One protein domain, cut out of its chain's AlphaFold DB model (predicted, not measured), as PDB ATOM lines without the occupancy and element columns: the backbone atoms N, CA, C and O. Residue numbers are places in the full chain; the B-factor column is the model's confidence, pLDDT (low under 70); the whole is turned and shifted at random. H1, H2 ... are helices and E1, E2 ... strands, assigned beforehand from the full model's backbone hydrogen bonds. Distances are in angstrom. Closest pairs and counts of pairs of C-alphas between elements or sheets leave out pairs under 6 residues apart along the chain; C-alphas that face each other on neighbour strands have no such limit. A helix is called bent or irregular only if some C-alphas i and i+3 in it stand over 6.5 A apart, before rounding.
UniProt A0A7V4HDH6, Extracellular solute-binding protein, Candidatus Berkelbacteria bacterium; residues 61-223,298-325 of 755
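AT A GLANCE: This is residues 61 to 223 and 298 to 325 of the 755 residues of the protein "Extracellular solute-binding protein" of Candidatus Berkelbacteria bacterium (UniProt A0A7V4HDH6). A curled sheet of five strands, sandwiched between H1 on one face and H4 and H5 on the other, makes one end of the domain, and a cluster of four crossed helices, H2, H3, H6 and H7, makes the other. Beyond that cluster, at the end away from the sheet, residues 122 to 145 form a long loop, while E6 runs beside H2. The printed part has 191 residues, with seven named helices and six named strands in the order E1 H1 E2 E3 H2 H3 H4 E4 H5 E5 E6 H6 H7; the sheet is mixed, in the order E2 E3 E4 E1 E5. The class is mixed, helices and strands, and the whole is compact, with a radius of gyration of the C-alphas of 16.2 A and spans of 47 by 39 by 31 A.

HOW THE PARTS SIT: The strongly twisted sheet holds E1, residues 62 to 66, E2, residues 89 to 91, E3, residues 94 to 100, E4, residues 183 to 188, and E5, residues 204 to 208; E2 and E5 are its edge strands. E1 is antiparallel to E5, with N 63 and O 207 2.9 A apart, and to E4, with N 64 and O 186 2.8 A apart, both within hydrogen-bond range. E2 and E3 form a hairpin, with N 91 and O 94 2.9 A apart, and E3 is parallel to E4, with N 185 and O 99 3.0 A apart. H1, residues 77 to 87, is on the sheet at a height of 6.3 A, its Thr 84 and Thr 99 of E3 being the closest C-alphas at 5.2 A; it lies over none of the strands, but only just, with 2 of its 11 C-alphas falling on E3. On the opposite face, H4, residues 174 to 179, lies over E4 at a height of 7.2 A, and H5, residues 190 to 196, lies over E1 at 8.7 A, along the strands at 19 degrees on the local plane. E4, H5 and E5 make a split strand-helix-strand unit, two strands running the same way with E1 between them, and its crossover is right-handed. H2, residues 111 to 121, only grazes the sheet with residues 111 to 114. It touches H3, residues 146 to 156, at a steep tilt of 46 degrees, opposite ways, with the C-alphas of Met 119 and Gly 147 closest at 5.1 A. H6, residues 298 to 314, touches H3 with its residues 309 to 313 alone, the C-alphas of Thr 155 and Val 313 being closest at 6.1 A. H6 and H7, residues 319 to 325, form a helical hairpin, with the C-alphas of Ala 308 and Ala 322 closest at 4.6 A. E6, residues 219 to 222, pairs with no named strand; its Tyr 220 and Thr 117 of H2 are the closest C-alphas of the two, 5.6 A apart. H1 is apart from H3 and H6, for instance. Every O i to N i+4 pair is within hydrogen-bond range in H1, H2, H3, H4, H6 and H7; in the irregular H5, where C-alphas 191 and 194 are 7.0 A apart, 1 of 3 is, beside 3 of 4 O i to N i+3 pairs.

IN THESE COORDINATES: E1 begins at C-alpha 62, (175.269, 92.150, 142.715), and is 13.4 A long. H1 measures 15.1 A, E3 14.9 A, H2 15.3 A and H3 15.6 A. E4 is 13.5 A long and E5 13.6 A. H6, the longest helix, measures 23.0 A from C-alpha 298 at (188.223, 78.443, 152.776), and H7 ends at C-alpha 325, (201.087, 77.763, 140.872).

THE WHOLE: The two C-alphas farthest apart are those of Gly 92 and Ala 130, at 51.3 A. Residues 224 to 297 are not printed, and C-alphas 223 and 298 are 13.6 A apart across this cut. The links from H2 to H3 and from H3 to H4 are long, with 24 and 17 residues. The mean pLDDT of the printed part is 92.3, with residue 142 and residues 198 to 202 under 70.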
ATOM      1  N   LEU A  61     176.276  88.079 145.124       97.38
ATOM      2  CA  LEU A  61     176.953  89.209 144.492       97.38
ATOM      3  C   LEU A  61     176.000  89.937 143.538       97.38
ATOM      4  O   LEU A  61     175.266  89.314 142.763       97.38
ATOM      5  N   ALA A  62     176.040  91.265 143.578       97.44
ATOM      6  CA  ALA A  62     175.269  92.150 142.715       97.44
ATOM      7  C   ALA A  62     176.122  93.334 142.237       97.44
ATOM      8  O   ALA A  62     177.177  93.641 142.802       97.44
ATOM      9  N   LEU A  63     175.642  94.012 141.196       97.94
ATOM     10  CA  LEU A  63     176.238  95.234 140.677       97.94
ATOM     11  C   LEU A  63     175.633  96.452 141.377       97.94
ATOM     12  O   LEU A  63     174.439  96.729 141.242       97.94
ATOM     13  N   PHE A  64     176.469  97.207 142.080       97.06
ATOM     14  CA  PHE A  64     176.133  98.539 142.564       97.06
ATOM     15  C   PHE A  64     176.582  99.578 141.551       97.06
ATOM     16  O   PHE A  64     177.703  99.510 141.046       97.06
ATOM     17  N   TYR A  65     175.712 100.538 141.254       96.38
ATOM     18  CA  TYR A  65     175.990 101.549 140.240       96.38
ATOM     19  C   TYR A  65     175.417 102.917 140.595       96.38
ATOM     20  O   TYR A  65     174.418 103.033 141.304       96.38
ATOM     21  N   ASP A  66     176.040 103.963 140.064       94.94
ATOM     22  CA  ASP A  66     175.558 105.333 140.167       94.94
ATOM     23  C   ASP A  66     174.452 105.611 139.136       94.94
ATOM     24  O   ASP A  66     174.719 105.787 137.946       94.94
ATOM     25  N   ARG A  67     173.201 105.702 139.600       92.56
ATOM     26  CA  ARG A  67     172.014 105.976 138.770       92.56
ATOM     27  C   ARG A  67     172.039 107.343 138.098       92.56
ATOM     28  O   ARG A  67     171.310 107.543 137.137       92.56
ATOM     29  N   SER A  68     172.845 108.285 138.591       91.31
ATOM     30  CA  SER A  68     172.976 109.601 137.957       91.31
ATOM     31  C   SER A  68     173.855 109.576 136.705       91.31
ATOM     32  O   SER A  68     173.846 110.533 135.936       91.31
ATOM     33  N   GLN A  69     174.641 108.513 136.515       92.38
ATOM     34  CA  GLN A  69     175.589 108.378 135.405       92.38
ATOM     35  C   GLN A  69     175.286 107.150 134.534       92.38
ATOM     36  O   GLN A  69     175.572 107.167 133.339       92.38
ATOM     37  N   ILE A  70     174.693 106.098 135.109       94.50
ATOM     38  CA  ILE A  70     174.348 104.844 134.434       94.50
ATOM     39  C   ILE A  70     172.830 104.637 134.509       94.50
ATOM     40  O   ILE A  70     172.295 104.215 135.532       94.50
ATOM     41  N   ASN A  71     172.137 104.917 133.403       90.62
ATOM     42  CA  ASN A  71     170.678 104.762 133.309       90.62
ATOM     43  C   ASN A  71     170.254 103.303 133.091       90.62
ATOM     44  O   ASN A  71     169.216 102.871 133.587       90.62
ATOM     45  N   ILE A  72     171.052 102.551 132.328       94.56
ATOM     46  CA  ILE A  72     170.817 101.141 132.021       94.56
ATOM     47  C   ILE A  72     172.050 100.378 132.509       94.56
ATOM     48  O   ILE A  72     173.108 100.500 131.887       94.56
ATOM     49  N   PRO A  73     171.961  99.651 133.636       96.12
ATOM     50  CA  PRO A  73     173.087  98.873 134.127       96.12
ATOM     51  C   PRO A  73     173.412  97.729 133.149       96.12
ATOM     52  O   PRO A  73     172.482  97.148 132.575       96.12
ATOM     53  N   PRO A  74     174.700  97.393 132.962       98.12
ATOM     54  CA  PRO A  74     175.123  96.356 132.030       98.12
ATOM     55  C   PRO A  74     174.618  94.979 132.464       98.12
ATOM     56  O   PRO A  74     174.725  94.600 133.631       98.12
ATOM     57  N   LYS A  75     174.094  94.214 131.508       98.06
ATOM     58  CA  LYS A  75     173.630  92.833 131.698       98.06
ATOM     59  C   LYS A  75     174.711  91.811 131.374       98.06
ATOM     60  O   LYS A  75     174.656  90.690 131.878       98.06
ATOM     61  N   THR A  76     175.689  92.186 130.552       98.50
ATOM     62  CA  THR A  76     176.778  91.305 130.120       98.50
ATOM     63  C   THR A  76     178.145  91.881 130.459       98.50
ATOM     64  O   THR A  76     178.321  93.094 130.580       98.50
ATOM     65  N   TRP A  77     179.148  91.015 130.604       97.81
ATOM     66  CA  TRP A  77     180.529  91.469 130.798       97.81
ATOM     67  C   TRP A  77     181.063  92.242 129.582       97.81
ATOM     68  O   TRP A  77     181.796  93.212 129.745       97.81
ATOM     69  N   ASN A  78     180.611  91.915 128.368       97.75
ATOM     70  CA  ASN A  78     180.950  92.696 127.176       97.75
ATOM     71  C   ASN A  78     180.445  94.144 127.279       97.75
ATOM     72  O   ASN A  78     181.211  95.073 127.023       97.75
ATOM     73  N   GLU A  79     179.212  94.352 127.751       98.44
ATOM     74  CA  GLU A  79     178.686  95.696 128.024       98.44
ATOM     75  C   GLU A  79     179.496  96.422 129.110       98.44
ATOM     76  O   GLU A  79     179.722  97.625 129.003       98.44
ATOM     77  N   VAL A  80     179.991  95.717 130.136       98.50
ATOM     78  CA  VAL A  80     180.895  96.313 131.142       98.50
ATOM     79  C   VAL A  80     182.176  96.833 130.485       98.50
ATOM     80  O   VAL A  80     182.595  97.961 130.765       98.50
ATOM     81  N   ALA A  81     182.797  96.052 129.600       97.94
ATOM     82  CA  ALA A  81     183.984  96.477 128.860       97.94
ATOM     83  C   ALA A  81     183.693  97.672 127.927       97.94
ATOM     84  O   ALA A  81     184.483  98.614 127.857       97.94
ATOM     85  N   GLU A  82     182.540  97.682 127.254       97.69
ATOM     86  CA  GLU A  82     182.102  98.798 126.405       97.69
ATOM     87  C   GLU A  82     181.849 100.083 127.194       97.69
ATOM     88  O   GLU A  82     182.314 101.152 126.793       97.69
ATOM     89  N   LEU A  83     181.162  99.993 128.335       97.75
ATOM     90  CA  LEU A  83     180.996 101.126 129.244       97.75
ATOM     91  C   LEU A  83     182.359 101.628 129.717       97.75
ATOM     92  O   LEU A  83     182.593 102.833 129.756       97.75
ATOM     93  N   THR A  84     183.286 100.719 130.010       97.88
ATOM     94  CA  THR A  84     184.616 101.067 130.518       97.88
ATOM     95  C   THR A  84     185.427 101.881 129.514       97.88
ATOM     96  O   THR A  84     186.038 102.884 129.897       97.88
ATOM     97  N   ARG A  85     185.353 101.532 128.224       95.56
ATOM     98  CA  ARG A  85     185.952 102.314 127.128       95.56
ATOM     99  C   ARG A  85     185.372 103.726 126.995       95.56
ATOM    100  O   ARG A  85     186.039 104.604 126.462       95.56
ATOM    101  N   ARG A  86     184.138 103.953 127.459       94.44
ATOM    102  CA  ARG A  86     183.405 105.219 127.283       94.44
ATOM    103  C   ARG A  86     183.436 106.132 128.506       94.44
ATOM    104  O   ARG A  86     183.480 107.346 128.347       94.44
ATOM    105  N   PHE A  87     183.359 105.568 129.710       96.31
ATOM    106  CA  PHE A  87     183.087 106.325 130.937       96.31
ATOM    107  C   PHE A  87     184.312 106.551 131.829       96.31
ATOM    108  O   PHE A  87     184.238 107.338 132.780       96.31
ATOM    109  N   THR A  88     185.442 105.908 131.523       97.19
ATOM    110  CA  THR A  88     186.685 106.090 132.278       97.19
ATOM    111  C   THR A  88     187.250 107.475 132.004       97.19
ATOM    112  O   THR A  88     187.607 107.792 130.872       97.19
ATOM    113  N   LEU A  89     187.373 108.294 133.050       95.81
ATOM    114  CA  LEU A  89     187.975 109.618 132.947       95.81
ATOM    115  C   LEU A  89     189.434 109.556 133.386       95.81
ATOM    116  O   LEU A  89     189.739 109.165 134.516       95.81
ATOM    117  N   ARG A  90     190.330 109.975 132.494       91.75
ATOM    118  CA  ARG A  90     191.772 110.035 132.743       91.75
ATOM    119  C   ARG A  90     192.230 111.484 132.869       91.75
ATOM    120  O   ARG A  90     191.750 112.351 132.148       91.75
ATOM    121  N   SER A  91     193.163 111.723 133.783       88.50
ATOM    122  CA  SER A  91     193.894 112.983 133.920       88.50
ATOM    123  C   SER A  91     195.382 112.671 133.782       88.50
ATOM    124  O   SER A  91     196.006 112.131 134.699       88.50
ATOM    125  N   GLY A  92     195.930 112.899 132.586       86.31
ATOM    126  CA  GLY A  92     197.243 112.369 132.208       86.31
ATOM    127  C   GLY A  92     197.282 110.841 132.331       86.31
ATOM    128  O   GLY A  92     196.418 110.148 131.795       86.31
ATOM    129  N   ASN A  93     198.259 110.326 133.083       81.31
ATOM    130  CA  ASN A  93     198.419 108.890 133.346       81.31
ATOM    131  C   ASN A  93     197.558 108.374 134.516       81.31
ATOM    132  O   ASN A  93     197.555 107.175 134.785       81.31
ATOM    133  N   ALA A  94     196.846 109.252 135.231       88.56
ATOM    134  CA  ALA A  94     196.025 108.874 136.377       88.56
ATOM    135  C   ALA A  94     194.559 108.642 135.983       88.56
ATOM    136  O   ALA A  94     194.010 109.319 135.110       88.56
ATOM    137  N   ILE A  95     193.893 107.724 136.686       95.31
ATOM    138  CA  ILE A  95     192.438 107.576 136.619       95.31
ATOM    139  C   ILE A  95     191.804 108.625 137.537       95.31
ATOM    140  O   ILE A  95     191.911 108.526 138.757       95.31
ATOM    141  N   ALA A  96     191.141 109.624 136.954       93.19
ATOM    142  CA  ALA A  96     190.401 110.642 137.702       93.19
ATOM    143  C   ALA A  96     189.045 110.109 138.190       93.19
ATOM    144  O   ALA A  96     188.605 110.431 139.291       93.19
ATOM    145  N   ARG A  97     188.391 109.271 137.374       96.50
ATOM    146  CA  ARG A  97     187.173 108.541 137.741       96.50
ATOM    147  C   ARG A  97     187.116 107.217 136.991       96.50
ATOM    148  O   ARG A  97     187.209 107.192 135.763       96.50
ATOM    149  N   SER A  98     186.939 106.137 137.736       98.19
ATOM    150  CA  SER A  98     186.805 104.788 137.194       98.19
ATOM    151  C   SER A  98     185.385 104.513 136.697       98.19
ATOM    152  O   SER A  98     184.411 105.070 137.208       98.19
ATOM    153  N   THR A  99     185.253 103.625 135.712       98.44
ATOM    154  CA  THR A  99     183.946 103.089 135.315       98.44
ATOM    155  C   THR A  99     183.501 101.978 136.255       98.44
ATOM    156  O   THR A  99     182.347 101.960 136.677       98.44
ATOM    157  N   ILE A 100     184.401 101.052 136.589       98.56
ATOM    158  CA  ILE A 100     184.114  99.931 137.478       98.56
ATOM    159  C   ILE A 100     185.354  99.548 138.281       98.56
ATOM    160  O   ILE A 100     186.458  99.482 137.749       98.56
ATOM    161  N   ALA A 101     185.170  99.247 139.563       97.94
ATOM    162  CA  ALA A 101     186.255  98.780 140.414       97.94
ATOM    163  C   ALA A 101     186.573  97.292 140.173       97.94
ATOM    164  O   ALA A 101     186.038  96.423 140.862       97.94
ATOM    165  N   LEU A 102     187.430  97.002 139.188       97.06
ATOM    166  CA  LEU A 102     187.908  95.659 138.827       97.06
ATOM    167  C   LEU A 102     189.393  95.674 138.459       97.06
ATOM    168  O   LEU A 102     189.899  96.675 137.971       97.06
ATOM    169  N   GLY A 103     190.079  94.542 138.628       93.88
ATOM    170  CA  GLY A 103     191.454  94.365 138.144       93.88
ATOM    171  C   GLY A 103     192.564  94.603 139.166       93.88
ATOM    172  O   GLY A 103     193.729  94.579 138.791       93.88
ATOM    173  N   ASP A 104     192.229  94.769 140.447       93.94
ATOM    174  CA  ASP A 104     193.193  94.749 141.558       93.94
ATOM    175  C   ASP A 104     192.762  93.748 142.638       93.94
ATOM    176  O   ASP A 104     191.576  93.454 142.774       93.94
ATOM    177  N   THR A 105     193.706  93.219 143.416       88.12
ATOM    178  CA  THR A 105     193.420  92.219 144.461       88.12
ATOM    179  C   THR A 105     193.126  92.846 145.824       88.12
ATOM    180  O   THR A 105     192.321  92.315 146.588       88.12
ATOM    181  N   ALA A 106     193.797  93.950 146.160       87.75
ATOM    182  CA  ALA A 106     193.807  94.499 147.518       87.75
ATOM    183  C   ALA A 106     192.714  95.555 147.749       87.75
ATOM    184  O   ALA A 106     192.144  95.643 148.833       87.75
ATOM    185  N   SER A 107     192.421  96.364 146.732       92.31
ATOM    186  CA  SER A 107     191.460  97.472 146.793       92.31
ATOM    187  C   SER A 107     190.052  97.093 146.332       92.31
ATOM    188  O   SER A 107     189.088  97.782 146.677       92.31
ATOM    189  N   VAL A 108     189.901  95.989 145.595       97.19
ATOM    190  CA  VAL A 108     188.594  95.475 145.170       97.19
ATOM    191  C   VAL A 108     188.026  94.567 146.257       97.19
ATOM    192  O   VAL A 108     188.591  93.528 146.598       97.19
ATOM    193  N   ASN A 109     186.884  94.959 146.815       96.12
ATOM    194  CA  ASN A 109     186.179  94.145 147.795       96.12
ATOM    195  C   ASN A 109     185.690  92.858 147.120       96.12
ATOM    196  O   ASN A 109     185.176  92.898 146.009       96.12
ATOM    197  N   HIS A 110     185.848  91.719 147.801       95.62
ATOM    198  CA  HIS A 110     185.421  90.400 147.307       95.62
ATOM    199  C   HIS A 110     186.070  89.969 145.982       95.62
ATOM    200  O   HIS A 110     185.486  89.174 145.251       95.62
ATOM    201  N   ALA A 111     187.292  90.435 145.685       96.75
ATOM    202  CA  ALA A 111     188.029  90.088 144.461       96.75
ATOM    203  C   ALA A 111     188.053  88.575 144.157       96.75
ATOM    204  O   ALA A 111     187.908  88.169 143.005       96.75
ATOM    205  N   ILE A 112     188.174  87.737 145.194       96.19
ATOM    206  CA  ILE A 112     188.212  86.272 145.059       96.19
ATOM    207  C   ILE A 112     186.862  85.701 144.618       96.19
ATOM    208  O   ILE A 112     186.819  84.842 143.736       96.19
ATOM    209  N   ASP A 113     185.759  86.188 145.187       96.81
ATOM    210  CA  ASP A 113     184.411  85.743 144.826       96.81
ATOM    211  C   ASP A 113     184.028  86.258 143.432       96.81
ATOM    212  O   ASP A 113     183.444  85.521 142.638       96.81
ATOM    213  N   ILE A 114     184.425  87.488 143.084       98.12
ATOM    214  CA  ILE A 114     184.234  88.061 141.742       98.12
ATOM    215  C   ILE A 114     184.973  87.218 140.696       98.12
ATOM    216  O   ILE A 114     184.369  86.795 139.708       98.12
ATOM    217  N   LEU A 115     186.256  86.915 140.929       97.69
ATOM    218  CA  LEU A 115     187.031  86.043 140.048       97.69
ATOM    219  C   LEU A 115     186.414  84.643 139.971       97.69
ATOM    220  O   LEU A 115     186.238  84.113 138.876       97.69
ATOM    221  N   SER A 116     186.035  84.063 141.113       97.38
ATOM    222  CA  SER A 116     185.361  82.761 141.153       97.38
ATOM    223  C   SER A 116     184.069  82.781 140.335       97.38
ATOM    224  O   SER A 116     183.779  81.819 139.632       97.38
ATOM    225  N   THR A 117     183.314  83.883 140.354       97.38
ATOM    226  CA  THR A 117     182.094  84.024 139.546       97.38
ATOM    227  C   THR A 117     182.398  84.014 138.058       97.38
ATOM    228  O   THR A 117     181.770  83.263 137.318       97.38
ATOM    229  N   LEU A 118     183.376  84.813 137.619       97.69
ATOM    230  CA  LEU A 118     183.815  84.853 136.221       97.69
ATOM    231  C   LEU A 118     184.283  83.472 135.749       97.69
ATOM    232  O   LEU A 118     183.944  83.039 134.652       97.69
ATOM    233  N   MET A 119     185.024  82.755 136.598       97.19
ATOM    234  CA  MET A 119     185.454  81.386 136.329       97.19
ATOM    235  C   MET A 119     184.261  80.441 136.159       97.19
ATOM    236  O   MET A 119     184.186  79.724 135.165       97.19
ATOM    237  N   LEU A 120     183.306  80.462 137.088       95.88
ATOM    238  CA  LEU A 120     182.125  79.600 137.032       95.88
ATOM    239  C   LEU A 120     181.237  79.918 135.818       95.88
ATOM    240  O   LEU A 120     180.792  78.993 135.144       95.88
ATOM    241  N   GLN A 121     181.038  81.199 135.487       96.06
ATOM    242  CA  GLN A 121     180.298  81.618 134.288       96.06
ATOM    243  C   GLN A 121     180.987  81.179 132.987       96.06
ATOM    244  O   GLN A 121     180.307  80.843 132.022       96.06
ATOM    245  N   ASN A 122     182.323  81.115 132.971       94.00
ATOM    246  CA  ASN A 122     183.100  80.582 131.847       94.00
ATOM    247  C   ASN A 122     183.141  79.041 131.799       94.00
ATOM    248  O   ASN A 122     183.739  78.474 130.885       94.00
ATOM    249  N   GLY A 123     182.528  78.341 132.760       92.69
ATOM    250  CA  GLY A 123     182.514  76.877 132.813       92.69
ATOM    251  C   GLY A 123     183.769  76.251 133.431       92.69
ATOM    252  O   GLY A 123     184.034  75.067 133.216       92.69
ATOM    253  N   THR A 124     184.553  77.010 134.200       94.44
ATOM    254  CA  THR A 124     185.711  76.482 134.933       94.44
ATOM    255  C   THR A 124     185.272  75.454 135.970       94.44
ATOM    256  O   THR A 124     184.475  75.742 136.866       94.44
ATOM    257  N   LYS A 125     185.864  74.259 135.915       93.25
ATOM    258  CA  LYS A 125     185.759  73.276 136.994       93.25
ATOM    259  C   LYS A 125     186.797  73.604 138.070       93.25
ATOM    260  O   LYS A 125     187.991  73.461 137.825       93.25
ATOM    261  N   MET A 126     186.357  74.030 139.254       94.50
ATOM    262  CA  MET A 126     187.270  74.521 140.302       94.50
ATOM    263  C   MET A 126     188.103  73.414 140.961       94.50
ATOM    264  O   MET A 126     189.303  73.585 141.175       94.50
ATOM    265  N   VAL A 127     187.485  72.264 141.239       93.50
ATOM    266  CA  VAL A 127     188.130  71.069 141.806       93.50
ATOM    267  C   VAL A 127     187.606  69.803 141.130       93.50
ATOM    268  O   VAL A 127     186.522  69.800 140.535       93.50
ATOM    269  N   ASP A 128     188.349  68.705 141.241       91.19
ATOM    270  CA  ASP A 128     187.901  67.395 140.784       91.19
ATOM    271  C   ASP A 128     186.687  66.873 141.578       91.19
ATOM    272  O   ASP A 128     186.314  67.378 142.638       91.19
ATOM    273  N   THR A 129     186.035  65.830 141.056       86.81
ATOM    274  CA  THR A 129     184.824  65.269 141.680       86.81
ATOM    275  C   THR A 129     185.116  64.682 143.066       86.81
ATOM    276  O   THR A 129     184.252  64.700 143.939       86.81
ATOM    277  N   ALA A 130     186.345  64.199 143.289       84.81
ATOM    278  CA  ALA A 130     186.796  63.686 144.579       84.81
ATOM    279  C   ALA A 130     187.145  64.793 145.595       84.81
ATOM    280  O   ALA A 130     187.375  64.467 146.758       84.81
ATOM    281  N   ARG A 131     187.179  66.071 145.178       86.88
ATOM    282  CA  ARG A 131     187.602  67.237 145.977       86.88
ATOM    283  C   ARG A 131     189.020  67.092 146.551       86.88
ATOM    284  O   ARG A 131     189.300  67.546 147.657       86.88
ATOM    285  N   LYS A 132     189.908  66.432 145.805       86.94
ATOM    286  CA  LYS A 132     191.315  66.175 146.162       86.94
ATOM    287  C   LYS A 132     192.307  66.943 145.300       86.94
ATOM    288  O   LYS A 132     193.473  67.038 145.669       86.94
ATOM    289  N   THR A 133     191.860  67.464 144.163       91.31
ATOM    290  CA  THR A 133     192.723  68.160 143.210       91.31
ATOM    291  C   THR A 133     192.059  69.450 142.771       91.31
ATOM    292  O   THR A 133     190.882  69.450 142.408       91.31
ATOM    293  N   ALA A 134     192.810  70.546 142.795       94.25
ATOM    294  CA  ALA A 134     192.397  71.791 142.170       94.25
ATOM    295  C   ALA A 134     192.482  71.642 140.645       94.25
ATOM    296  O   ALA A 134     193.432  71.063 140.123       94.25
ATOM    297  N   THR A 135     191.474  72.130 139.924       95.06
ATOM    298  CA  THR A 135     191.391  71.985 138.460       95.06
ATOM    299  C   THR A 135     191.071  73.293 137.742       95.06
ATOM    300  O   THR A 135     190.876  73.296 136.529       95.06
ATOM    301  N   PHE A 136     191.041  74.423 138.455       95.44
ATOM    302  CA  PHE A 136     190.726  75.730 137.867       95.44
ATOM    303  C   PHE A 136     191.761  76.221 136.839       95.44
ATOM    304  O   PHE A 136     191.487  77.163 136.098       95.44
ATOM    305  N   ASN A 137     192.935  75.588 136.776       95.12
ATOM    306  CA  ASN A 137     194.010  75.898 135.834       95.12
ATOM    307  C   ASN A 137     194.005  75.023 134.567       95.12
ATOM    308  O   ASN A 137     194.831  75.252 133.692       95.12
ATOM    309  N   ILE A 138     193.125  74.023 134.444       92.31
ATOM    310  CA  ILE A 138     193.133  73.080 133.312       92.31
ATOM    311  C   ILE A 138     191.867  73.178 132.452       92.31
ATOM    312  O   ILE A 138     190.825  73.671 132.883       92.31
ATOM    313  N   SER A 139     191.965  72.697 131.211       87.00
ATOM    314  CA  SER A 139     190.860  72.636 130.249       87.00
ATOM    315  C   SER A 139     190.431  71.194 130.002       87.00
ATOM    316  O   SER A 139     191.274  70.304 129.901       87.00
ATOM    317  N   ALA A 140     189.126  70.963 129.840       71.56
ATOM    318  CA  ALA A 140     188.595  69.655 129.450       71.56
ATOM    319  C   ALA A 140     188.782  69.350 127.949       71.56
ATOM    320  O   ALA A 140     188.677  68.195 127.549       71.56
ATOM    321  N   THR A 141     189.042  70.368 127.118       72.94
ATOM    322  CA  THR A 141     189.039  70.266 125.643       72.94
ATOM    323  C   THR A 141     190.381  70.618 124.989       72.94
ATOM    324  O   THR A 141     190.457  70.708 123.768       72.94
ATOM    325  N   GLY A 142     191.444  70.851 125.770       61.97
ATOM    326  CA  GLY A 142     192.776  71.216 125.256       61.97
ATOM    327  C   GLY A 142     192.928  72.666 124.762       61.97
ATOM    328  O   GLY A 142     194.036  73.076 124.429       61.97
ATOM    329  N   ALA A 143     191.851  73.461 124.747       80.12
ATOM    330  CA  ALA A 143     191.889  74.912 124.524       80.12
ATOM    331  C   ALA A 143     192.412  75.676 125.762       80.12
ATOM    332  O   ALA A 143     192.566  75.077 126.829       80.12
ATOM    333  N   ILE A 144     192.624  76.999 125.645       84.00
ATOM    334  CA  ILE A 144     192.975  77.863 126.791       84.00
ATOM    335  C   ILE A 144     191.993  77.592 127.946       84.00
ATOM    336  O   ILE A 144     190.779  77.676 127.729       84.00
ATOM    337  N   PRO A 145     192.482  77.260 129.155       93.94
ATOM    338  CA  PRO A 145     191.628  76.969 130.297       93.94
ATOM    339  C   PRO A 145     190.622  78.095 130.580       93.94
ATOM    340  O   PRO A 145     191.011  79.265 130.637       93.94
ATOM    341  N   PRO A 146     189.334  77.777 130.812       94.12
ATOM    342  CA  PRO A 146     188.322  78.788 131.120       94.12
ATOM    343  C   PRO A 146     188.667  79.670 132.333       94.12
ATOM    344  O   PRO A 146     188.331  80.859 132.355       94.12
ATOM    345  N   GLY A 147     189.410  79.124 133.306       95.44
ATOM    346  CA  GLY A 147     189.918  79.877 134.454       95.44
ATOM    347  C   GLY A 147     190.913  80.962 134.047       95.44
ATOM    348  O   GLY A 147     190.834  82.095 134.522       95.44
ATOM    349  N   THR A 148     191.781  80.656 133.087       96.31
ATOM    350  CA  THR A 148     192.757  81.595 132.523       96.31
ATOM    351  C   THR A 148     192.072  82.730 131.772       96.31
ATOM    352  O   THR A 148     192.473  83.885 131.925       96.31
ATOM    353  N   ASN A 149     190.991  82.449 131.037       95.12
ATOM    354  CA  ASN A 149     190.186  83.490 130.385       95.12
ATOM    355  C   ASN A 149     189.527  84.426 131.409       95.12
ATOM    356  O   ASN A 149     189.579  85.644 131.251       95.12
ATOM    357  N   ALA A 150     188.960  83.873 132.487       96.94
ATOM    358  CA  ALA A 150     188.361  84.663 133.563       96.94
ATOM    359  C   ALA A 150     189.387  85.566 134.265       96.94
ATOM    360  O   ALA A 150     189.131  86.757 134.451       96.94
ATOM    361  N   LEU A 151     190.560  85.022 134.612       97.19
ATOM    362  CA  LEU A 151     191.627  85.793 135.249       97.19
ATOM    363  C   LEU A 151     192.155  86.887 134.314       97.19
ATOM    364  O   LEU A 151     192.294  88.029 134.739       97.19
ATOM    365  N   THR A 152     192.378  86.570 133.037       96.38
ATOM    366  CA  THR A 152     192.819  87.546 132.025       96.38
ATOM    367  C   THR A 152     191.813  88.683 131.857       96.38
ATOM    368  O   THR A 152     192.195  89.850 131.775       96.38
ATOM    369  N   TYR A 153     190.519  88.359 131.826       97.44
ATOM    370  CA  TYR A 153     189.465  89.360 131.741       97.44
ATOM    371  C   TYR A 153     189.462  90.270 132.976       97.44
ATOM    372  O   TYR A 153     189.503  91.490 132.823       97.44
ATOM    373  N   TYR A 154     189.491  89.693 134.185       97.62
ATOM    374  CA  TYR A 154     189.525  90.451 135.439       97.62
ATOM    375  C   TYR A 154     190.711  91.420 135.490       97.62
ATOM    376  O   TYR A 154     190.526  92.607 135.750       97.62
ATOM    377  N   THR A 155     191.925  90.933 135.219       96.31
ATOM    378  CA  THR A 155     193.148  91.740 135.348       96.31
ATOM    379  C   THR A 155     193.253  92.836 134.296       96.31
ATOM    380  O   THR A 155     193.894  93.853 134.554       96.31
ATOM    381  N   SER A 156     192.570  92.703 133.152       96.44
ATOM    382  CA  SER A 156     192.602  93.721 132.095       96.44
ATOM    383  C   SER A 156     192.174  95.117 132.575       96.44
ATOM    384  O   SER A 156     192.730  96.119 132.135       96.44
ATOM    385  N   PHE A 157     191.265  95.194 133.551       97.25
ATOM    386  CA  PHE A 157     190.762  96.458 134.102       97.25
ATOM    387  C   PHE A 157     191.788  97.215 134.965       97.25
ATOM    388  O   PHE A 157     191.647  98.425 135.160       97.25
ATOM    389  N   GLY A 158     192.837  96.528 135.434       94.56
ATOM    390  CA  GLY A 158     193.931  97.085 136.237       94.56
ATOM    391  C   GLY A 158     195.251  97.269 135.479       94.56
ATOM    392  O   GLY A 158     196.212  97.774 136.052       94.56
ATOM    393  N   GLN A 159     195.314  96.891 134.199       92.38
ATOM    394  CA  GLN A 159     196.538  96.924 133.392       92.38
ATOM    395  C   GLN A 159     196.584  98.149 132.457       92.38
ATOM    396  O   GLN A 159     195.802  98.192 131.509       92.38
ATOM    397  N   PRO A 160     197.524  99.106 132.626       91.62
ATOM    398  CA  PRO A 160     197.564 100.353 131.845       91.62
ATOM    399  C   PRO A 160     197.642 100.204 130.320       91.62
ATOM    400  O   PRO A 160     197.283 101.124 129.590       91.62
ATOM    401  N   ASN A 161     198.115  99.056 129.830       90.56
ATOM    402  CA  ASN A 161     198.244  98.749 128.406       90.56
ATOM    403  C   ASN A 161     196.971  98.145 127.779       90.56
ATOM    404  O   ASN A 161     196.998  97.767 126.607       90.56
ATOM    405  N   LYS A 162     195.874  98.020 128.534       93.94
ATOM    406  CA  LYS A 162     194.585  97.521 128.044       93.94
ATOM    407  C   LYS A 162     193.610  98.667 127.790       93.94
ATOM    408  O   LYS A 162     193.581  99.664 128.511       93.94
ATOM    409  N   ASP A 163     192.765  98.510 126.778       92.88
ATOM    410  CA  ASP A 163     191.684  99.453 126.466       92.88
ATOM    411  C   ASP A 163     190.613  99.497 127.573       92.88
ATOM    412  O   ASP A 163     189.975 100.528 127.777       92.88
ATOM    413  N   THR A 164     190.471  98.409 128.334       95.94
ATOM    414  CA  THR A 164     189.617  98.295 129.526       95.94
ATOM    415  C   THR A 164     190.234  98.884 130.798       95.94
ATOM    416  O   THR A 164     189.586  98.863 131.844       95.94
ATOM    417  N   TYR A 165     191.450  99.442 130.752       96.19
ATOM    418  CA  TYR A 165     192.104  99.988 131.942       96.19
ATOM    419  C   TYR A 165     191.292 101.111 132.598       96.19
ATOM    420  O   TYR A 165     191.097 102.181 132.004       96.19
ATOM    421  N   THR A 166     190.861 100.887 133.839       97.56
ATOM    422  CA  THR A 166     189.960 101.799 134.553       97.56
ATOM    423  C   THR A 166     190.163 101.842 136.061       97.56
ATOM    424  O   THR A 166     189.607 102.729 136.702       97.56
ATOM    425  N   TRP A 167     190.933 100.933 136.660       96.81
ATOM    426  CA  TRP A 167     191.089 100.867 138.114       96.81
ATOM    427  C   TRP A 167     192.553 100.839 138.545       96.81
ATOM    428  O   TRP A 167     193.421 100.285 137.877       96.81
ATOM    429  N   THR A 168     192.822 101.441 139.698       93.00
ATOM    430  CA  THR A 168     194.132 101.438 140.348       93.00
ATOM    431  C   THR A 168     193.948 101.517 141.857       93.00
ATOM    432  O   THR A 168     193.005 102.138 142.353       93.00
ATOM    433  N   ARG A 169     194.883 100.911 142.598       91.56
ATOM    434  CA  ARG A 169     194.883 100.853 144.065       91.56
ATOM    435  C   ARG A 169     194.865 102.240 144.723       91.56
ATOM    436  O   ARG A 169     194.394 102.364 145.851       91.56
ATOM    437  N   SER A 170     195.312 103.288 144.024       90.75
ATOM    438  CA  SER A 170     195.294 104.670 144.528       90.75
ATOM    439  C   SER A 170     193.889 105.249 144.730       90.75
ATOM    440  O   SER A 170     193.742 106.229 145.457       90.75
ATOM    441  N   LEU A 171     192.849 104.649 144.137       90.94
ATOM    442  CA  LEU A 171     191.460 105.077 144.337       90.94
ATOM    443  C   LEU A 171     190.910 104.671 145.718       90.94
ATOM    444  O   LEU A 171     189.951 105.279 146.193       90.94
ATOM    445  N   GLY A 172     191.566 103.727 146.405       91.94
ATOM    446  CA  GLY A 172     191.139 103.186 147.695       91.94
ATOM    447  C   GLY A 172     190.161 102.017 147.549       91.94
ATOM    448  O   GLY A 172     190.030 101.434 146.480       91.94
ATOM    449  N   SER A 173     189.471 101.638 148.632       94.94
ATOM    450  CA  SER A 173     188.509 100.520 148.616       94.94
ATOM    451  C   SER A 173     187.377 100.752 147.607       94.94
ATOM    452  O   SER A 173     186.812 101.845 147.546       94.94
ATOM    453  N   SER A 174     187.014  99.715 146.844       97.38
ATOM    454  CA  SER A 174     185.992  99.772 145.786       97.38
ATOM    455  C   SER A 174     184.629 100.304 146.249       97.38
ATOM    456  O   SER A 174     184.047 101.160 145.583       97.38
ATOM    457  N   LEU A 175     184.137  99.864 147.413       95.19
ATOM    458  CA  LEU A 175     182.834 100.281 147.941       95.19
ATOM    459  C   LEU A 175     182.856 101.733 148.437       95.19
ATOM    460  O   LEU A 175     181.944 102.503 148.135       95.19
ATOM    461  N   SER A 176     183.921 102.134 149.138       93.06
ATOM    462  CA  SER A 176     184.115 103.532 149.548       93.06
ATOM    463  C   SER A 176     184.269 104.450 148.334       93.06
ATOM    464  O   SER A 176     183.700 105.532 148.290       93.06
ATOM    465  N   SER A 177     184.973 103.988 147.301       95.50
ATOM    466  CA  SER A 177     185.154 104.740 146.059       95.50
ATOM    467  C   SER A 177     183.844 104.954 145.308       95.50
ATOM    468  O   SER A 177     183.660 106.015 144.719       95.50
ATOM    469  N   LEU A 178     182.925 103.980 145.329       95.94
ATOM    470  CA  LEU A 178     181.595 104.151 144.741       95.94
ATOM    471  C   LEU A 178     180.786 105.189 145.525       95.94
ATOM    472  O   LEU A 178     180.207 106.094 144.926       95.94
ATOM    473  N   LYS A 179     180.797 105.098 146.861       92.81
ATOM    474  CA  LYS A 179     180.149 106.077 147.745       92.81
ATOM    475  C   LYS A 179     180.642 107.502 147.479       92.81
ATOM    476  O   LYS A 179     179.837 108.426 147.385       92.81
ATOM    477  N   ASP A 180     181.953 107.662 147.317       92.25
ATOM    478  CA  ASP A 180     182.603 108.954 147.092       92.25
ATOM    479  C   ASP A 180     182.510 109.430 145.626       92.25
ATOM    480  O   ASP A 180     182.993 110.510 145.291       92.25
ATOM    481  N   GLY A 181     181.913 108.641 144.723       92.94
ATOM    482  CA  GLY A 181     181.786 108.973 143.299       92.94
ATOM    483  C   GLY A 181     183.084 108.865 142.487       92.94
ATOM    484  O   GLY A 181     183.148 109.374 141.367       92.94
ATOM    485  N   LYS A 182     184.112 108.201 143.025       95.81
ATOM    486  CA  LYS A 182     185.392 107.925 142.345       95.81
ATOM    487  C   LYS A 182     185.295 106.770 141.342       95.81
ATOM    488  O   LYS A 182     186.128 106.673 140.442       95.81
ATOM    489  N   THR A 183     184.283 105.911 141.471       97.69
ATOM    490  CA  THR A 183     183.894 104.914 140.460       97.69
ATOM    491  C   THR A 183     182.394 104.969 140.197       97.69
ATOM    492  O   THR A 183     181.632 105.320 141.097       97.69
ATOM    493  N   LEU A 184     181.965 104.621 138.982       97.94
ATOM    494  CA  LEU A 184     180.541 104.536 138.631       97.94
ATOM    495  C   LEU A 184     179.904 103.211 139.045       97.94
ATOM    496  O   LEU A 184     178.693 103.164 139.256       97.94
ATOM    497  N   MET A 185     180.698 102.144 139.136       98.50
ATOM    498  CA  MET A 185     180.228 100.801 139.454       98.50
ATOM    499  C   MET A 185     181.184 100.070 140.404       98.50
ATOM    500  O   MET A 185     182.407 100.237 140.345       98.50
ATOM    501  N   ALA A 186     180.624  99.231 141.271       98.25
ATOM    502  CA  ALA A 186     181.355  98.297 142.124       98.25
ATOM    503  C   ALA A 186     180.508  97.041 142.371       98.25
ATOM    504  O   ALA A 186     179.286  97.069 142.230       98.25
ATOM    505  N   LEU A 187     181.154  95.940 142.745       98.31
ATOM    506  CA  LEU A 187     180.480  94.680 143.054       98.31
ATOM    507  C   LEU A 187     180.450  94.464 144.564       98.31
ATOM    508  O   LEU A 187     181.427  94.744 145.259       98.31
ATOM    509  N   GLY A 188     179.328  93.971 145.072       96.81
ATOM    510  CA  GLY A 188     179.157  93.765 146.503       96.81
ATOM    511  C   GLY A 188     177.977  92.875 146.842       96.81
ATOM    512  O   GLY A 188     177.173  92.504 145.985       96.81
ATOM    513  N   TYR A 189     177.897  92.537 148.121       96.38
ATOM    514  CA  TYR A 189     176.814  91.758 148.701       96.38
ATOM    515  C   TYR A 189     175.769  92.656 149.361       96.38
ATOM    516  O   TYR A 189     176.016  93.839 149.611       96.38
ATOM    517  N   LEU A 190     174.620  92.099 149.749       92.62
ATOM    518  CA  LEU A 190     173.609  92.854 150.488       92.62
ATOM    519  C   LEU A 190     174.175  93.439 151.789       92.62
ATOM    520  O   LEU A 190     173.871  94.582 152.134       92.62
ATOM    521  N   SER A 191     175.048  92.699 152.484       89.44
ATOM    522  CA  SER A 191     175.713  93.186 153.702       89.44
ATOM    523  C   SER A 191     176.572  94.437 153.480       89.44
ATOM    524  O   SER A 191     176.922  95.125 154.436       89.44
ATOM    525  N   ASP A 192     176.959  94.712 152.233       93.19
ATOM    526  CA  ASP A 192     177.778  95.861 151.856       93.19
ATOM    527  C   ASP A 192     176.951  97.084 151.460       93.19
ATOM    528  O   ASP A 192     177.514  98.165 151.291       93.19
ATOM    529  N   LEU A 193     175.625  96.952 151.347       88.50
ATOM    530  CA  LEU A 193     174.760  98.039 150.895       88.50
ATOM    531  C   LEU A 193     174.889  99.285 151.789       88.50
ATOM    532  O   LEU A 193     174.916 100.405 151.291       88.50
ATOM    533  N   SER A 194     175.066  99.098 153.101       87.38
ATOM    534  CA  SER A 194     175.287 100.194 154.057       87.38
ATOM    535  C   SER A 194     176.632 100.910 153.882       87.38
ATOM    536  O   SER A 194     176.778 102.057 154.307       87.38
ATOM    537  N   LYS A 195     177.622 100.263 153.253       89.31
ATOM    538  CA  LYS A 195     178.957 100.832 153.012       89.31
ATOM    539  C   LYS A 195     178.959 101.798 151.831       89.31
ATOM    540  O   LYS A 195     179.759 102.728 151.826       89.31
ATOM    541  N   VAL A 196     178.061 101.595 150.864       88.25
ATOM    542  CA  VAL A 196     177.942 102.450 149.669       88.25
ATOM    543  C   VAL A 196     176.963 103.614 149.856       88.25
ATOM    544  O   VAL A 196     177.000 104.572 149.092       88.25
ATOM    545  N   GLY A 197     176.136 103.580 150.906       79.44
ATOM    546  CA  GLY A 197     175.284 104.692 151.327       79.44
ATOM    547  C   GLY A 197     174.182 104.258 152.309       79.44
ATOM    548  O   GLY A 197     173.926 103.065 152.467       79.44
ATOM    549  N   PRO A 198     173.509 105.203 152.990       67.88
ATOM    550  CA  PRO A 198     172.284 104.934 153.735       67.88
ATOM    551  C   PRO A 198     171.246 104.196 152.883       67.88
ATOM    552  O   PRO A 198     170.958 104.585 151.747       67.88
ATOM    553  N   VAL A 199     170.647 103.151 153.456       60.78
ATOM    554  CA  VAL A 199     169.562 102.391 152.826       60.78
ATOM    555  C   VAL A 199     168.403 103.348 152.520       60.78
ATOM    556  O   VAL A 199     167.825 103.923 153.437       60.78
ATOM    557  N   GLY A 200     168.081 103.535 151.235       57.84
ATOM    558  CA  GLY A 200     167.052 104.479 150.772       57.84
ATOM    559  C   GLY A 200     167.580 105.704 150.012       57.84
ATOM    560  O   GLY A 200     166.775 106.444 149.452       57.84
ATOM    561  N   GLN A 201     168.901 105.913 149.918       63.56
ATOM    562  CA  GLN A 201     169.448 106.914 148.994       63.56
ATOM    563  C   GLN A 201     169.157 106.541 147.534       63.56
ATOM    564  O   GLN A 201     169.446 105.433 147.088       63.56
ATOM    565  N   THR A 202     168.617 107.490 146.767       66.06
ATOM    566  CA  THR A 202     168.172 107.271 145.380       66.06
ATOM    567  C   THR A 202     169.310 107.171 144.366       66.06
ATOM    568  O   THR A 202     169.068 106.663 143.272       66.06
ATOM    569  N   ARG A 203     170.529 107.617 144.714       86.06
ATOM    570  CA  ARG A 203     171.687 107.656 143.804       86.06
ATOM    571  C   ARG A 203     172.250 106.272 143.485       86.06
ATOM    572  O   ARG A 203     172.605 106.032 142.337       86.06
ATOM    573  N   ILE A 204     172.340 105.369 144.460       91.69
ATOM    574  CA  ILE A 204     172.922 104.040 144.232       91.69
ATOM    575  C   ILE A 204     171.830 103.060 143.811       91.69
ATOM    576  O   ILE A 204     170.844 102.843 144.514       91.69
ATOM    577  N   GLY A 205     172.006 102.478 142.632       92.88
ATOM    578  CA  GLY A 205     171.201 101.382 142.128       92.88
ATOM    579  C   GLY A 205     171.841 100.031 142.410       92.88
ATOM    580  O   GLY A 205     173.057  99.918 142.536       92.88
ATOM    581  N   VAL A 206     170.996  99.005 142.475       94.88
ATOM    582  CA  VAL A 206     171.404  97.602 142.569       94.88
ATOM    583  C   VAL A 206     170.849  96.873 141.352       94.88
ATOM    584  O   VAL A 206     169.643  96.914 141.112       94.88
ATOM    585  N   ALA A 207     171.712  96.217 140.588       96.62
ATOM    586  CA  ALA A 207     171.360  95.432 139.409       96.62
ATOM    587  C   ALA A 207     171.919  94.007 139.521       96.62
ATOM    588  O   ALA A 207     172.868  93.791 140.283       96.62
ATOM    589  N   PRO A 208     171.345  93.032 138.789       97.38
ATOM    590  CA  PRO A 208     171.920  91.700 138.716       97.38
ATOM    591  C   PRO A 208     173.383  91.743 138.284       97.38
ATOM    592  O   PRO A 208     173.791  92.637 137.540       97.38
ATOM    593  N   LEU A 209     174.168  90.775 138.747       96.81
ATOM    594  CA  LEU A 209     175.549  90.651 138.301       96.81
ATOM    595  C   LEU A 209     175.590  90.446 136.771       96.81
ATOM    596  O   LEU A 209     174.781  89.663 136.259       96.81
ATOM    597  N   PRO A 210     176.518  91.091 136.036       98.19
ATOM    598  CA  PRO A 210     176.699  90.826 134.615       98.19
ATOM    599  C   PRO A 210     176.972  89.340 134.331       98.19
ATOM    600  O   PRO A 210     177.563  88.627 135.147       98.19
ATOM    601  N   GLN A 211     176.508  88.867 133.176       97.75
ATOM    602  CA  GLN A 211     176.579  87.461 132.776       97.75
ATOM    603  C   GLN A 211     177.469  87.278 131.540       97.75
ATOM    604  O   GLN A 211     177.483  88.124 130.643       97.75
ATOM    605  N   VAL A 212     178.204  86.163 131.479       95.81
ATOM    606  CA  VAL A 212     178.870  85.706 130.241       95.81
ATOM    607  C   VAL A 212     177.833  85.164 129.254       95.81
ATOM    608  O   VAL A 212     177.856  85.513 128.079       95.81
ATOM    609  N   ASP A 213     176.893  84.356 129.749       94.00
ATOM    610  CA  ASP A 213     175.777  83.790 128.990       94.00
ATOM    611  C   ASP A 213     174.470  84.076 129.740       94.00
ATOM    612  O   ASP A 213     174.187  83.497 130.790       94.00
ATOM    613  N   THR A 214     173.651  84.981 129.202       94.31
ATOM    614  CA  THR A 214     172.374  85.372 129.821       94.31
ATOM    615  C   THR A 214     171.333  84.252 129.821       94.31
ATOM    616  O   THR A 214     170.330  84.371 130.520       94.31
ATOM    617  N   THR A 215     171.535  83.178 129.049       95.06
ATOM    618  CA  THR A 215     170.647  82.003 129.032       95.06
ATOM    619  C   THR A 215     170.948  81.023 130.167       95.06
ATOM    620  O   THR A 215     170.085  80.225 130.532       95.06
ATOM    621  N   LYS A 216     172.143  81.111 130.767       92.88
ATOM    622  CA  LYS A 216     172.592  80.286 131.899       92.88
ATOM    623  C   LYS A 216     173.101  81.171 133.041       92.88
ATOM    624  O   LYS A 216     174.276  81.088 133.403       92.88
ATOM    625  N   PRO A 217     172.242  82.041 133.598       94.88
ATOM    626  CA  PRO A 217     172.688  83.010 134.577       94.88
ATOM    627  C   PRO A 217     173.125  82.325 135.872       94.88
ATOM    628  O   PRO A 217     172.454  81.422 136.370       94.88
ATOM    629  N   LEU A 218     174.228  82.803 136.443       95.44
ATOM    630  CA  LEU A 218     174.666  82.446 137.787       95.44
ATOM    631  C   LEU A 218     175.338  83.635 138.471       95.44
ATOM    632  O   LEU A 218     175.883  84.535 137.825       95.44
ATOM    633  N   THR A 219     175.306  83.634 139.797       95.75
ATOM    634  CA  THR A 219     176.027  84.599 140.633       95.75
ATOM    635  C   THR A 219     176.626  83.891 141.837       95.75
ATOM    636  O   THR A 219     176.114  82.854 142.265       95.75
ATOM    637  N   TYR A 220     177.706  84.432 142.394       95.94
ATOM    638  CA  TYR A 220     178.286  83.862 143.600       95.94
ATOM    639  C   TYR A 220     177.362  84.089 144.794       95.94
ATOM    640  O   TYR A 220     176.944  85.216 145.071       95.94
ATOM    641  N   GLY A 221     177.036  83.000 145.477       93.94
ATOM    642  CA  GLY A 221     176.196  82.963 146.659       93.94
ATOM    643  C   GLY A 221     176.993  82.548 147.887       93.94
ATOM    644  O   GLY A 221     177.884  81.702 147.824       93.94
ATOM    645  N   ARG A 222     176.633  83.121 149.031       91.69
ATOM    646  CA  ARG A 222     177.112  82.701 150.348       91.69
ATOM    647  C   ARG A 222     175.956  82.696 151.334       91.69
ATOM    648  O   ARG A 222     175.026  83.495 151.236       91.69
ATOM    649  N   TYR A 223     176.029  81.804 152.307       90.00
ATOM    650  CA  TYR A 223     174.979  81.645 153.298       90.00
ATOM    651  C   TYR A 223     175.525  81.051 154.589       90.00
ATOM    652  O   TYR A 223     176.596  80.447 154.621       90.00
ATOM    653  N   VAL A 298     188.551  77.180 153.447       80.88
ATOM    654  CA  VAL A 298     188.223  78.443 152.776       80.88
ATOM    655  C   VAL A 298     189.448  79.349 152.695       80.88
ATOM    656  O   VAL A 298     189.669  79.947 151.649       80.88
ATOM    657  N   GLN A 299     190.264  79.426 153.748       78.19
ATOM    658  CA  GLN A 299     191.426  80.315 153.802       78.19
ATOM    659  C   GLN A 299     192.512  79.912 152.799       78.19
ATOM    660  O   GLN A 299     193.030  80.767 152.097       78.19
ATOM    661  N   ALA A 300     192.825  78.627 152.674       79.75
ATOM    662  CA  ALA A 300     193.795  78.048 151.760       79.75
ATOM    663  C   ALA A 300     193.311  78.139 150.312       79.75
ATOM    664  O   ALA A 300     194.095  78.467 149.425       79.75
ATOM    665  N   ALA A 301     192.019  77.893 150.073       87.12
ATOM    666  CA  ALA A 301     191.402  78.118 148.769       87.12
ATOM    667  C   ALA A 301     191.508  79.593 148.353       87.12
ATOM    668  O   ALA A 301     191.954  79.905 147.249       87.12
ATOM    669  N   ASP A 302     191.118  80.502 149.249       88.25
ATOM    670  CA  ASP A 302     191.107  81.936 148.978       88.25
ATOM    671  C   ASP A 302     192.518  82.512 148.891       88.25
ATOM    672  O   ASP A 302     192.739  83.411 148.085       88.25
ATOM    673  N   ALA A 303     193.470  81.993 149.671       84.44
ATOM    674  CA  ALA A 303     194.884  82.343 149.592       84.44
ATOM    675  C   ALA A 303     195.456  81.965 148.225       84.44
ATOM    676  O   ALA A 303     195.945  82.843 147.524       84.44
ATOM    677  N   ALA A 304     195.265  80.721 147.774       89.50
ATOM    678  CA  ALA A 304     195.732  80.294 146.457       89.50
ATOM    679  C   ALA A 304     195.158  81.173 145.327       89.50
ATOM    680  O   ALA A 304     195.882  81.635 144.443       89.50
ATOM    681  N   MET A 305     193.856  81.476 145.371       94.81
ATOM    682  CA  MET A 305     193.217  82.362 144.389       94.81
ATOM    683  C   MET A 305     193.717  83.814 144.481       94.81
ATOM    684  O   MET A 305     193.866  84.488 143.459       94.81
ATOM    685  N   ARG A 306     193.989  84.304 145.695       92.69
ATOM    686  CA  ARG A 306     194.560  85.635 145.944       92.69
ATOM    687  C   ARG A 306     195.978  85.741 145.415       92.69
ATOM    688  O   ARG A 306     196.321  86.773 144.835       92.69
ATOM    689  N   ASP A 307     196.772  84.696 145.570       88.06
ATOM    690  CA  ASP A 307     198.140  84.646 145.077       88.06
ATOM    691  C   ASP A 307     198.155  84.621 143.553       88.06
ATOM    692  O   ASP A 307     198.879  85.409 142.950       88.06
ATOM    693  N   ALA A 308     197.271  83.846 142.910       95.00
ATOM    694  CA  ALA A 308     197.111  83.897 141.455       95.00
ATOM    695  C   ALA A 308     196.783  85.316 140.953       95.00
ATOM    696  O   ALA A 308     197.406  85.807 140.009       95.00
ATOM    697  N   LEU A 309     195.836  86.003 141.603       93.50
ATOM    698  CA  LEU A 309     195.490  87.388 141.276       93.50
ATOM    699  C   LEU A 309     196.665  88.345 141.491       93.50
ATOM    700  O   LEU A 309     196.968  89.154 140.619       93.50
ATOM    701  N   THR A 310     197.351  88.240 142.624       89.75
ATOM    702  CA  THR A 310     198.486  89.107 142.972       89.75
ATOM    703  C   THR A 310     199.657  88.903 142.012       89.75
ATOM    704  O   THR A 310     200.258  89.875 141.565       89.75
ATOM    705  N   LEU A 311     199.958  87.663 141.622       91.75
ATOM    706  CA  LEU A 311     200.976  87.371 140.612       91.75
ATOM    707  C   LEU A 311     200.611  87.981 139.249       91.75
ATOM    708  O   LEU A 311     201.464  88.592 138.605       91.75
ATOM    709  N   ALA A 312     199.352  87.857 138.825       92.38
ATOM    710  CA  ALA A 312     198.905  88.358 137.528       92.38
ATOM    711  C   ALA A 312     198.783  89.896 137.469       92.38
ATOM    712  O   ALA A 312     199.024  90.484 136.415       92.38
ATOM    713  N   VAL A 313     198.414  90.553 138.576       87.56
ATOM    714  CA  VAL A 313     198.265  92.018 138.657       87.56
ATOM    715  C   VAL A 313     199.588  92.693 139.019       87.56
ATOM    716  O   VAL A 313     200.104  93.485 138.236       87.56
ATOM    717  N   ASP A 314     200.162  92.365 140.177       82.19
ATOM    718  CA  ASP A 314     201.278  93.127 140.755       82.19
ATOM    719  C   ASP A 314     202.622  92.726 140.137       82.19
ATOM    720  O   ASP A 314     203.516  93.559 139.998       82.19
ATOM    721  N   LYS A 315     202.772  91.457 139.734       78.00
ATOM    722  CA  LYS A 315     204.010  90.951 139.113       78.00
ATOM    723  C   LYS A 315     203.930  90.833 137.593       78.00
ATOM    724  O   LYS A 315     204.909  90.416 136.980       78.00
ATOM    725  N   SER A 316     202.792  91.196 136.991       82.94
ATOM    726  CA  SER A 316     202.536  91.066 135.545       82.94
ATOM    727  C   SER A 316     202.854  89.666 134.991       82.94
ATOM    728  O   SER A 316     203.270  89.520 133.841       82.94
ATOM    729  N   GLU A 317     202.691  88.628 135.815       91.19
ATOM    730  CA  GLU A 317     202.943  87.242 135.427       91.19
ATOM    731  C   GLU A 317     201.849  86.740 134.473       91.19
ATOM    732  O   GLU A 317     200.712  87.221 134.477       91.19
ATOM    733  N   ASN A 318     202.177  85.739 133.656       93.75
ATOM    734  CA  ASN A 318     201.195  85.122 132.774       93.75
ATOM    735  C   ASN A 318     200.020  84.508 133.586       93.75
ATOM    736  O   ASN A 318     200.276  83.692 134.480       93.75
ATOM    737  N   PRO A 319     198.742  84.817 133.265       94.75
ATOM    738  CA  PRO A 319     197.582  84.307 134.005       94.75
ATOM    739  C   PRO A 319     197.503  82.777 134.117       94.75
ATOM    740  O   PRO A 319     197.099  82.271 135.160       94.75
ATOM    741  N   GLN A 320     197.929  82.032 133.089       95.38
ATOM    742  CA  GLN A 320     197.970  80.567 133.142       95.38
ATOM    743  C   GLN A 320     198.966  80.100 134.203       95.38
ATOM    744  O   GLN A 320     198.618  79.312 135.078       95.38
ATOM    745  N   LYS A 321     200.187  80.642 134.169       95.38
ATOM    746  CA  LYS A 321     201.251  80.281 135.112       95.38
ATOM    747  C   LYS A 321     200.882  80.638 136.553       95.38
ATOM    748  O   LYS A 321     201.168  79.866 137.468       95.38
ATOM    749  N   ALA A 322     200.221  81.775 136.761       96.62
ATOM    750  CA  ALA A 322     199.709  82.169 138.071       96.62
ATOM    751  C   ALA A 322     198.681  81.155 138.613       96.62
ATOM    752  O   ALA A 322     198.769  80.749 139.772       96.62
ATOM    753  N   LEU A 323     197.753  80.688 137.767       97.19
ATOM    754  CA  LEU A 323     196.786  79.652 138.143       97.19
ATOM    755  C   LEU A 323     197.426  78.271 138.317       97.19
ATOM    756  O   LEU A 323     196.993  77.525 139.191       97.19
ATOM    757  N   ASP A 324     198.457  77.924 137.546       95.88
ATOM    758  CA  ASP A 324     199.185  76.662 137.712       95.88
ATOM    759  C   ASP A 324     199.856  76.578 139.090       95.88
ATOM    760  O   ASP A 324     199.768  75.550 139.765       95.88
ATOM    761  N   LEU A 325     200.479  77.673 139.542       91.88
ATOM    762  CA  LEU A 325     201.087  77.763 140.872       91.88
ATOM    763  C   LEU A 325     200.036  77.643 141.981       91.88
ATOM    764  O   LEU A 325     200.178  76.797 142.865       91.88
TER     765      LEU A 325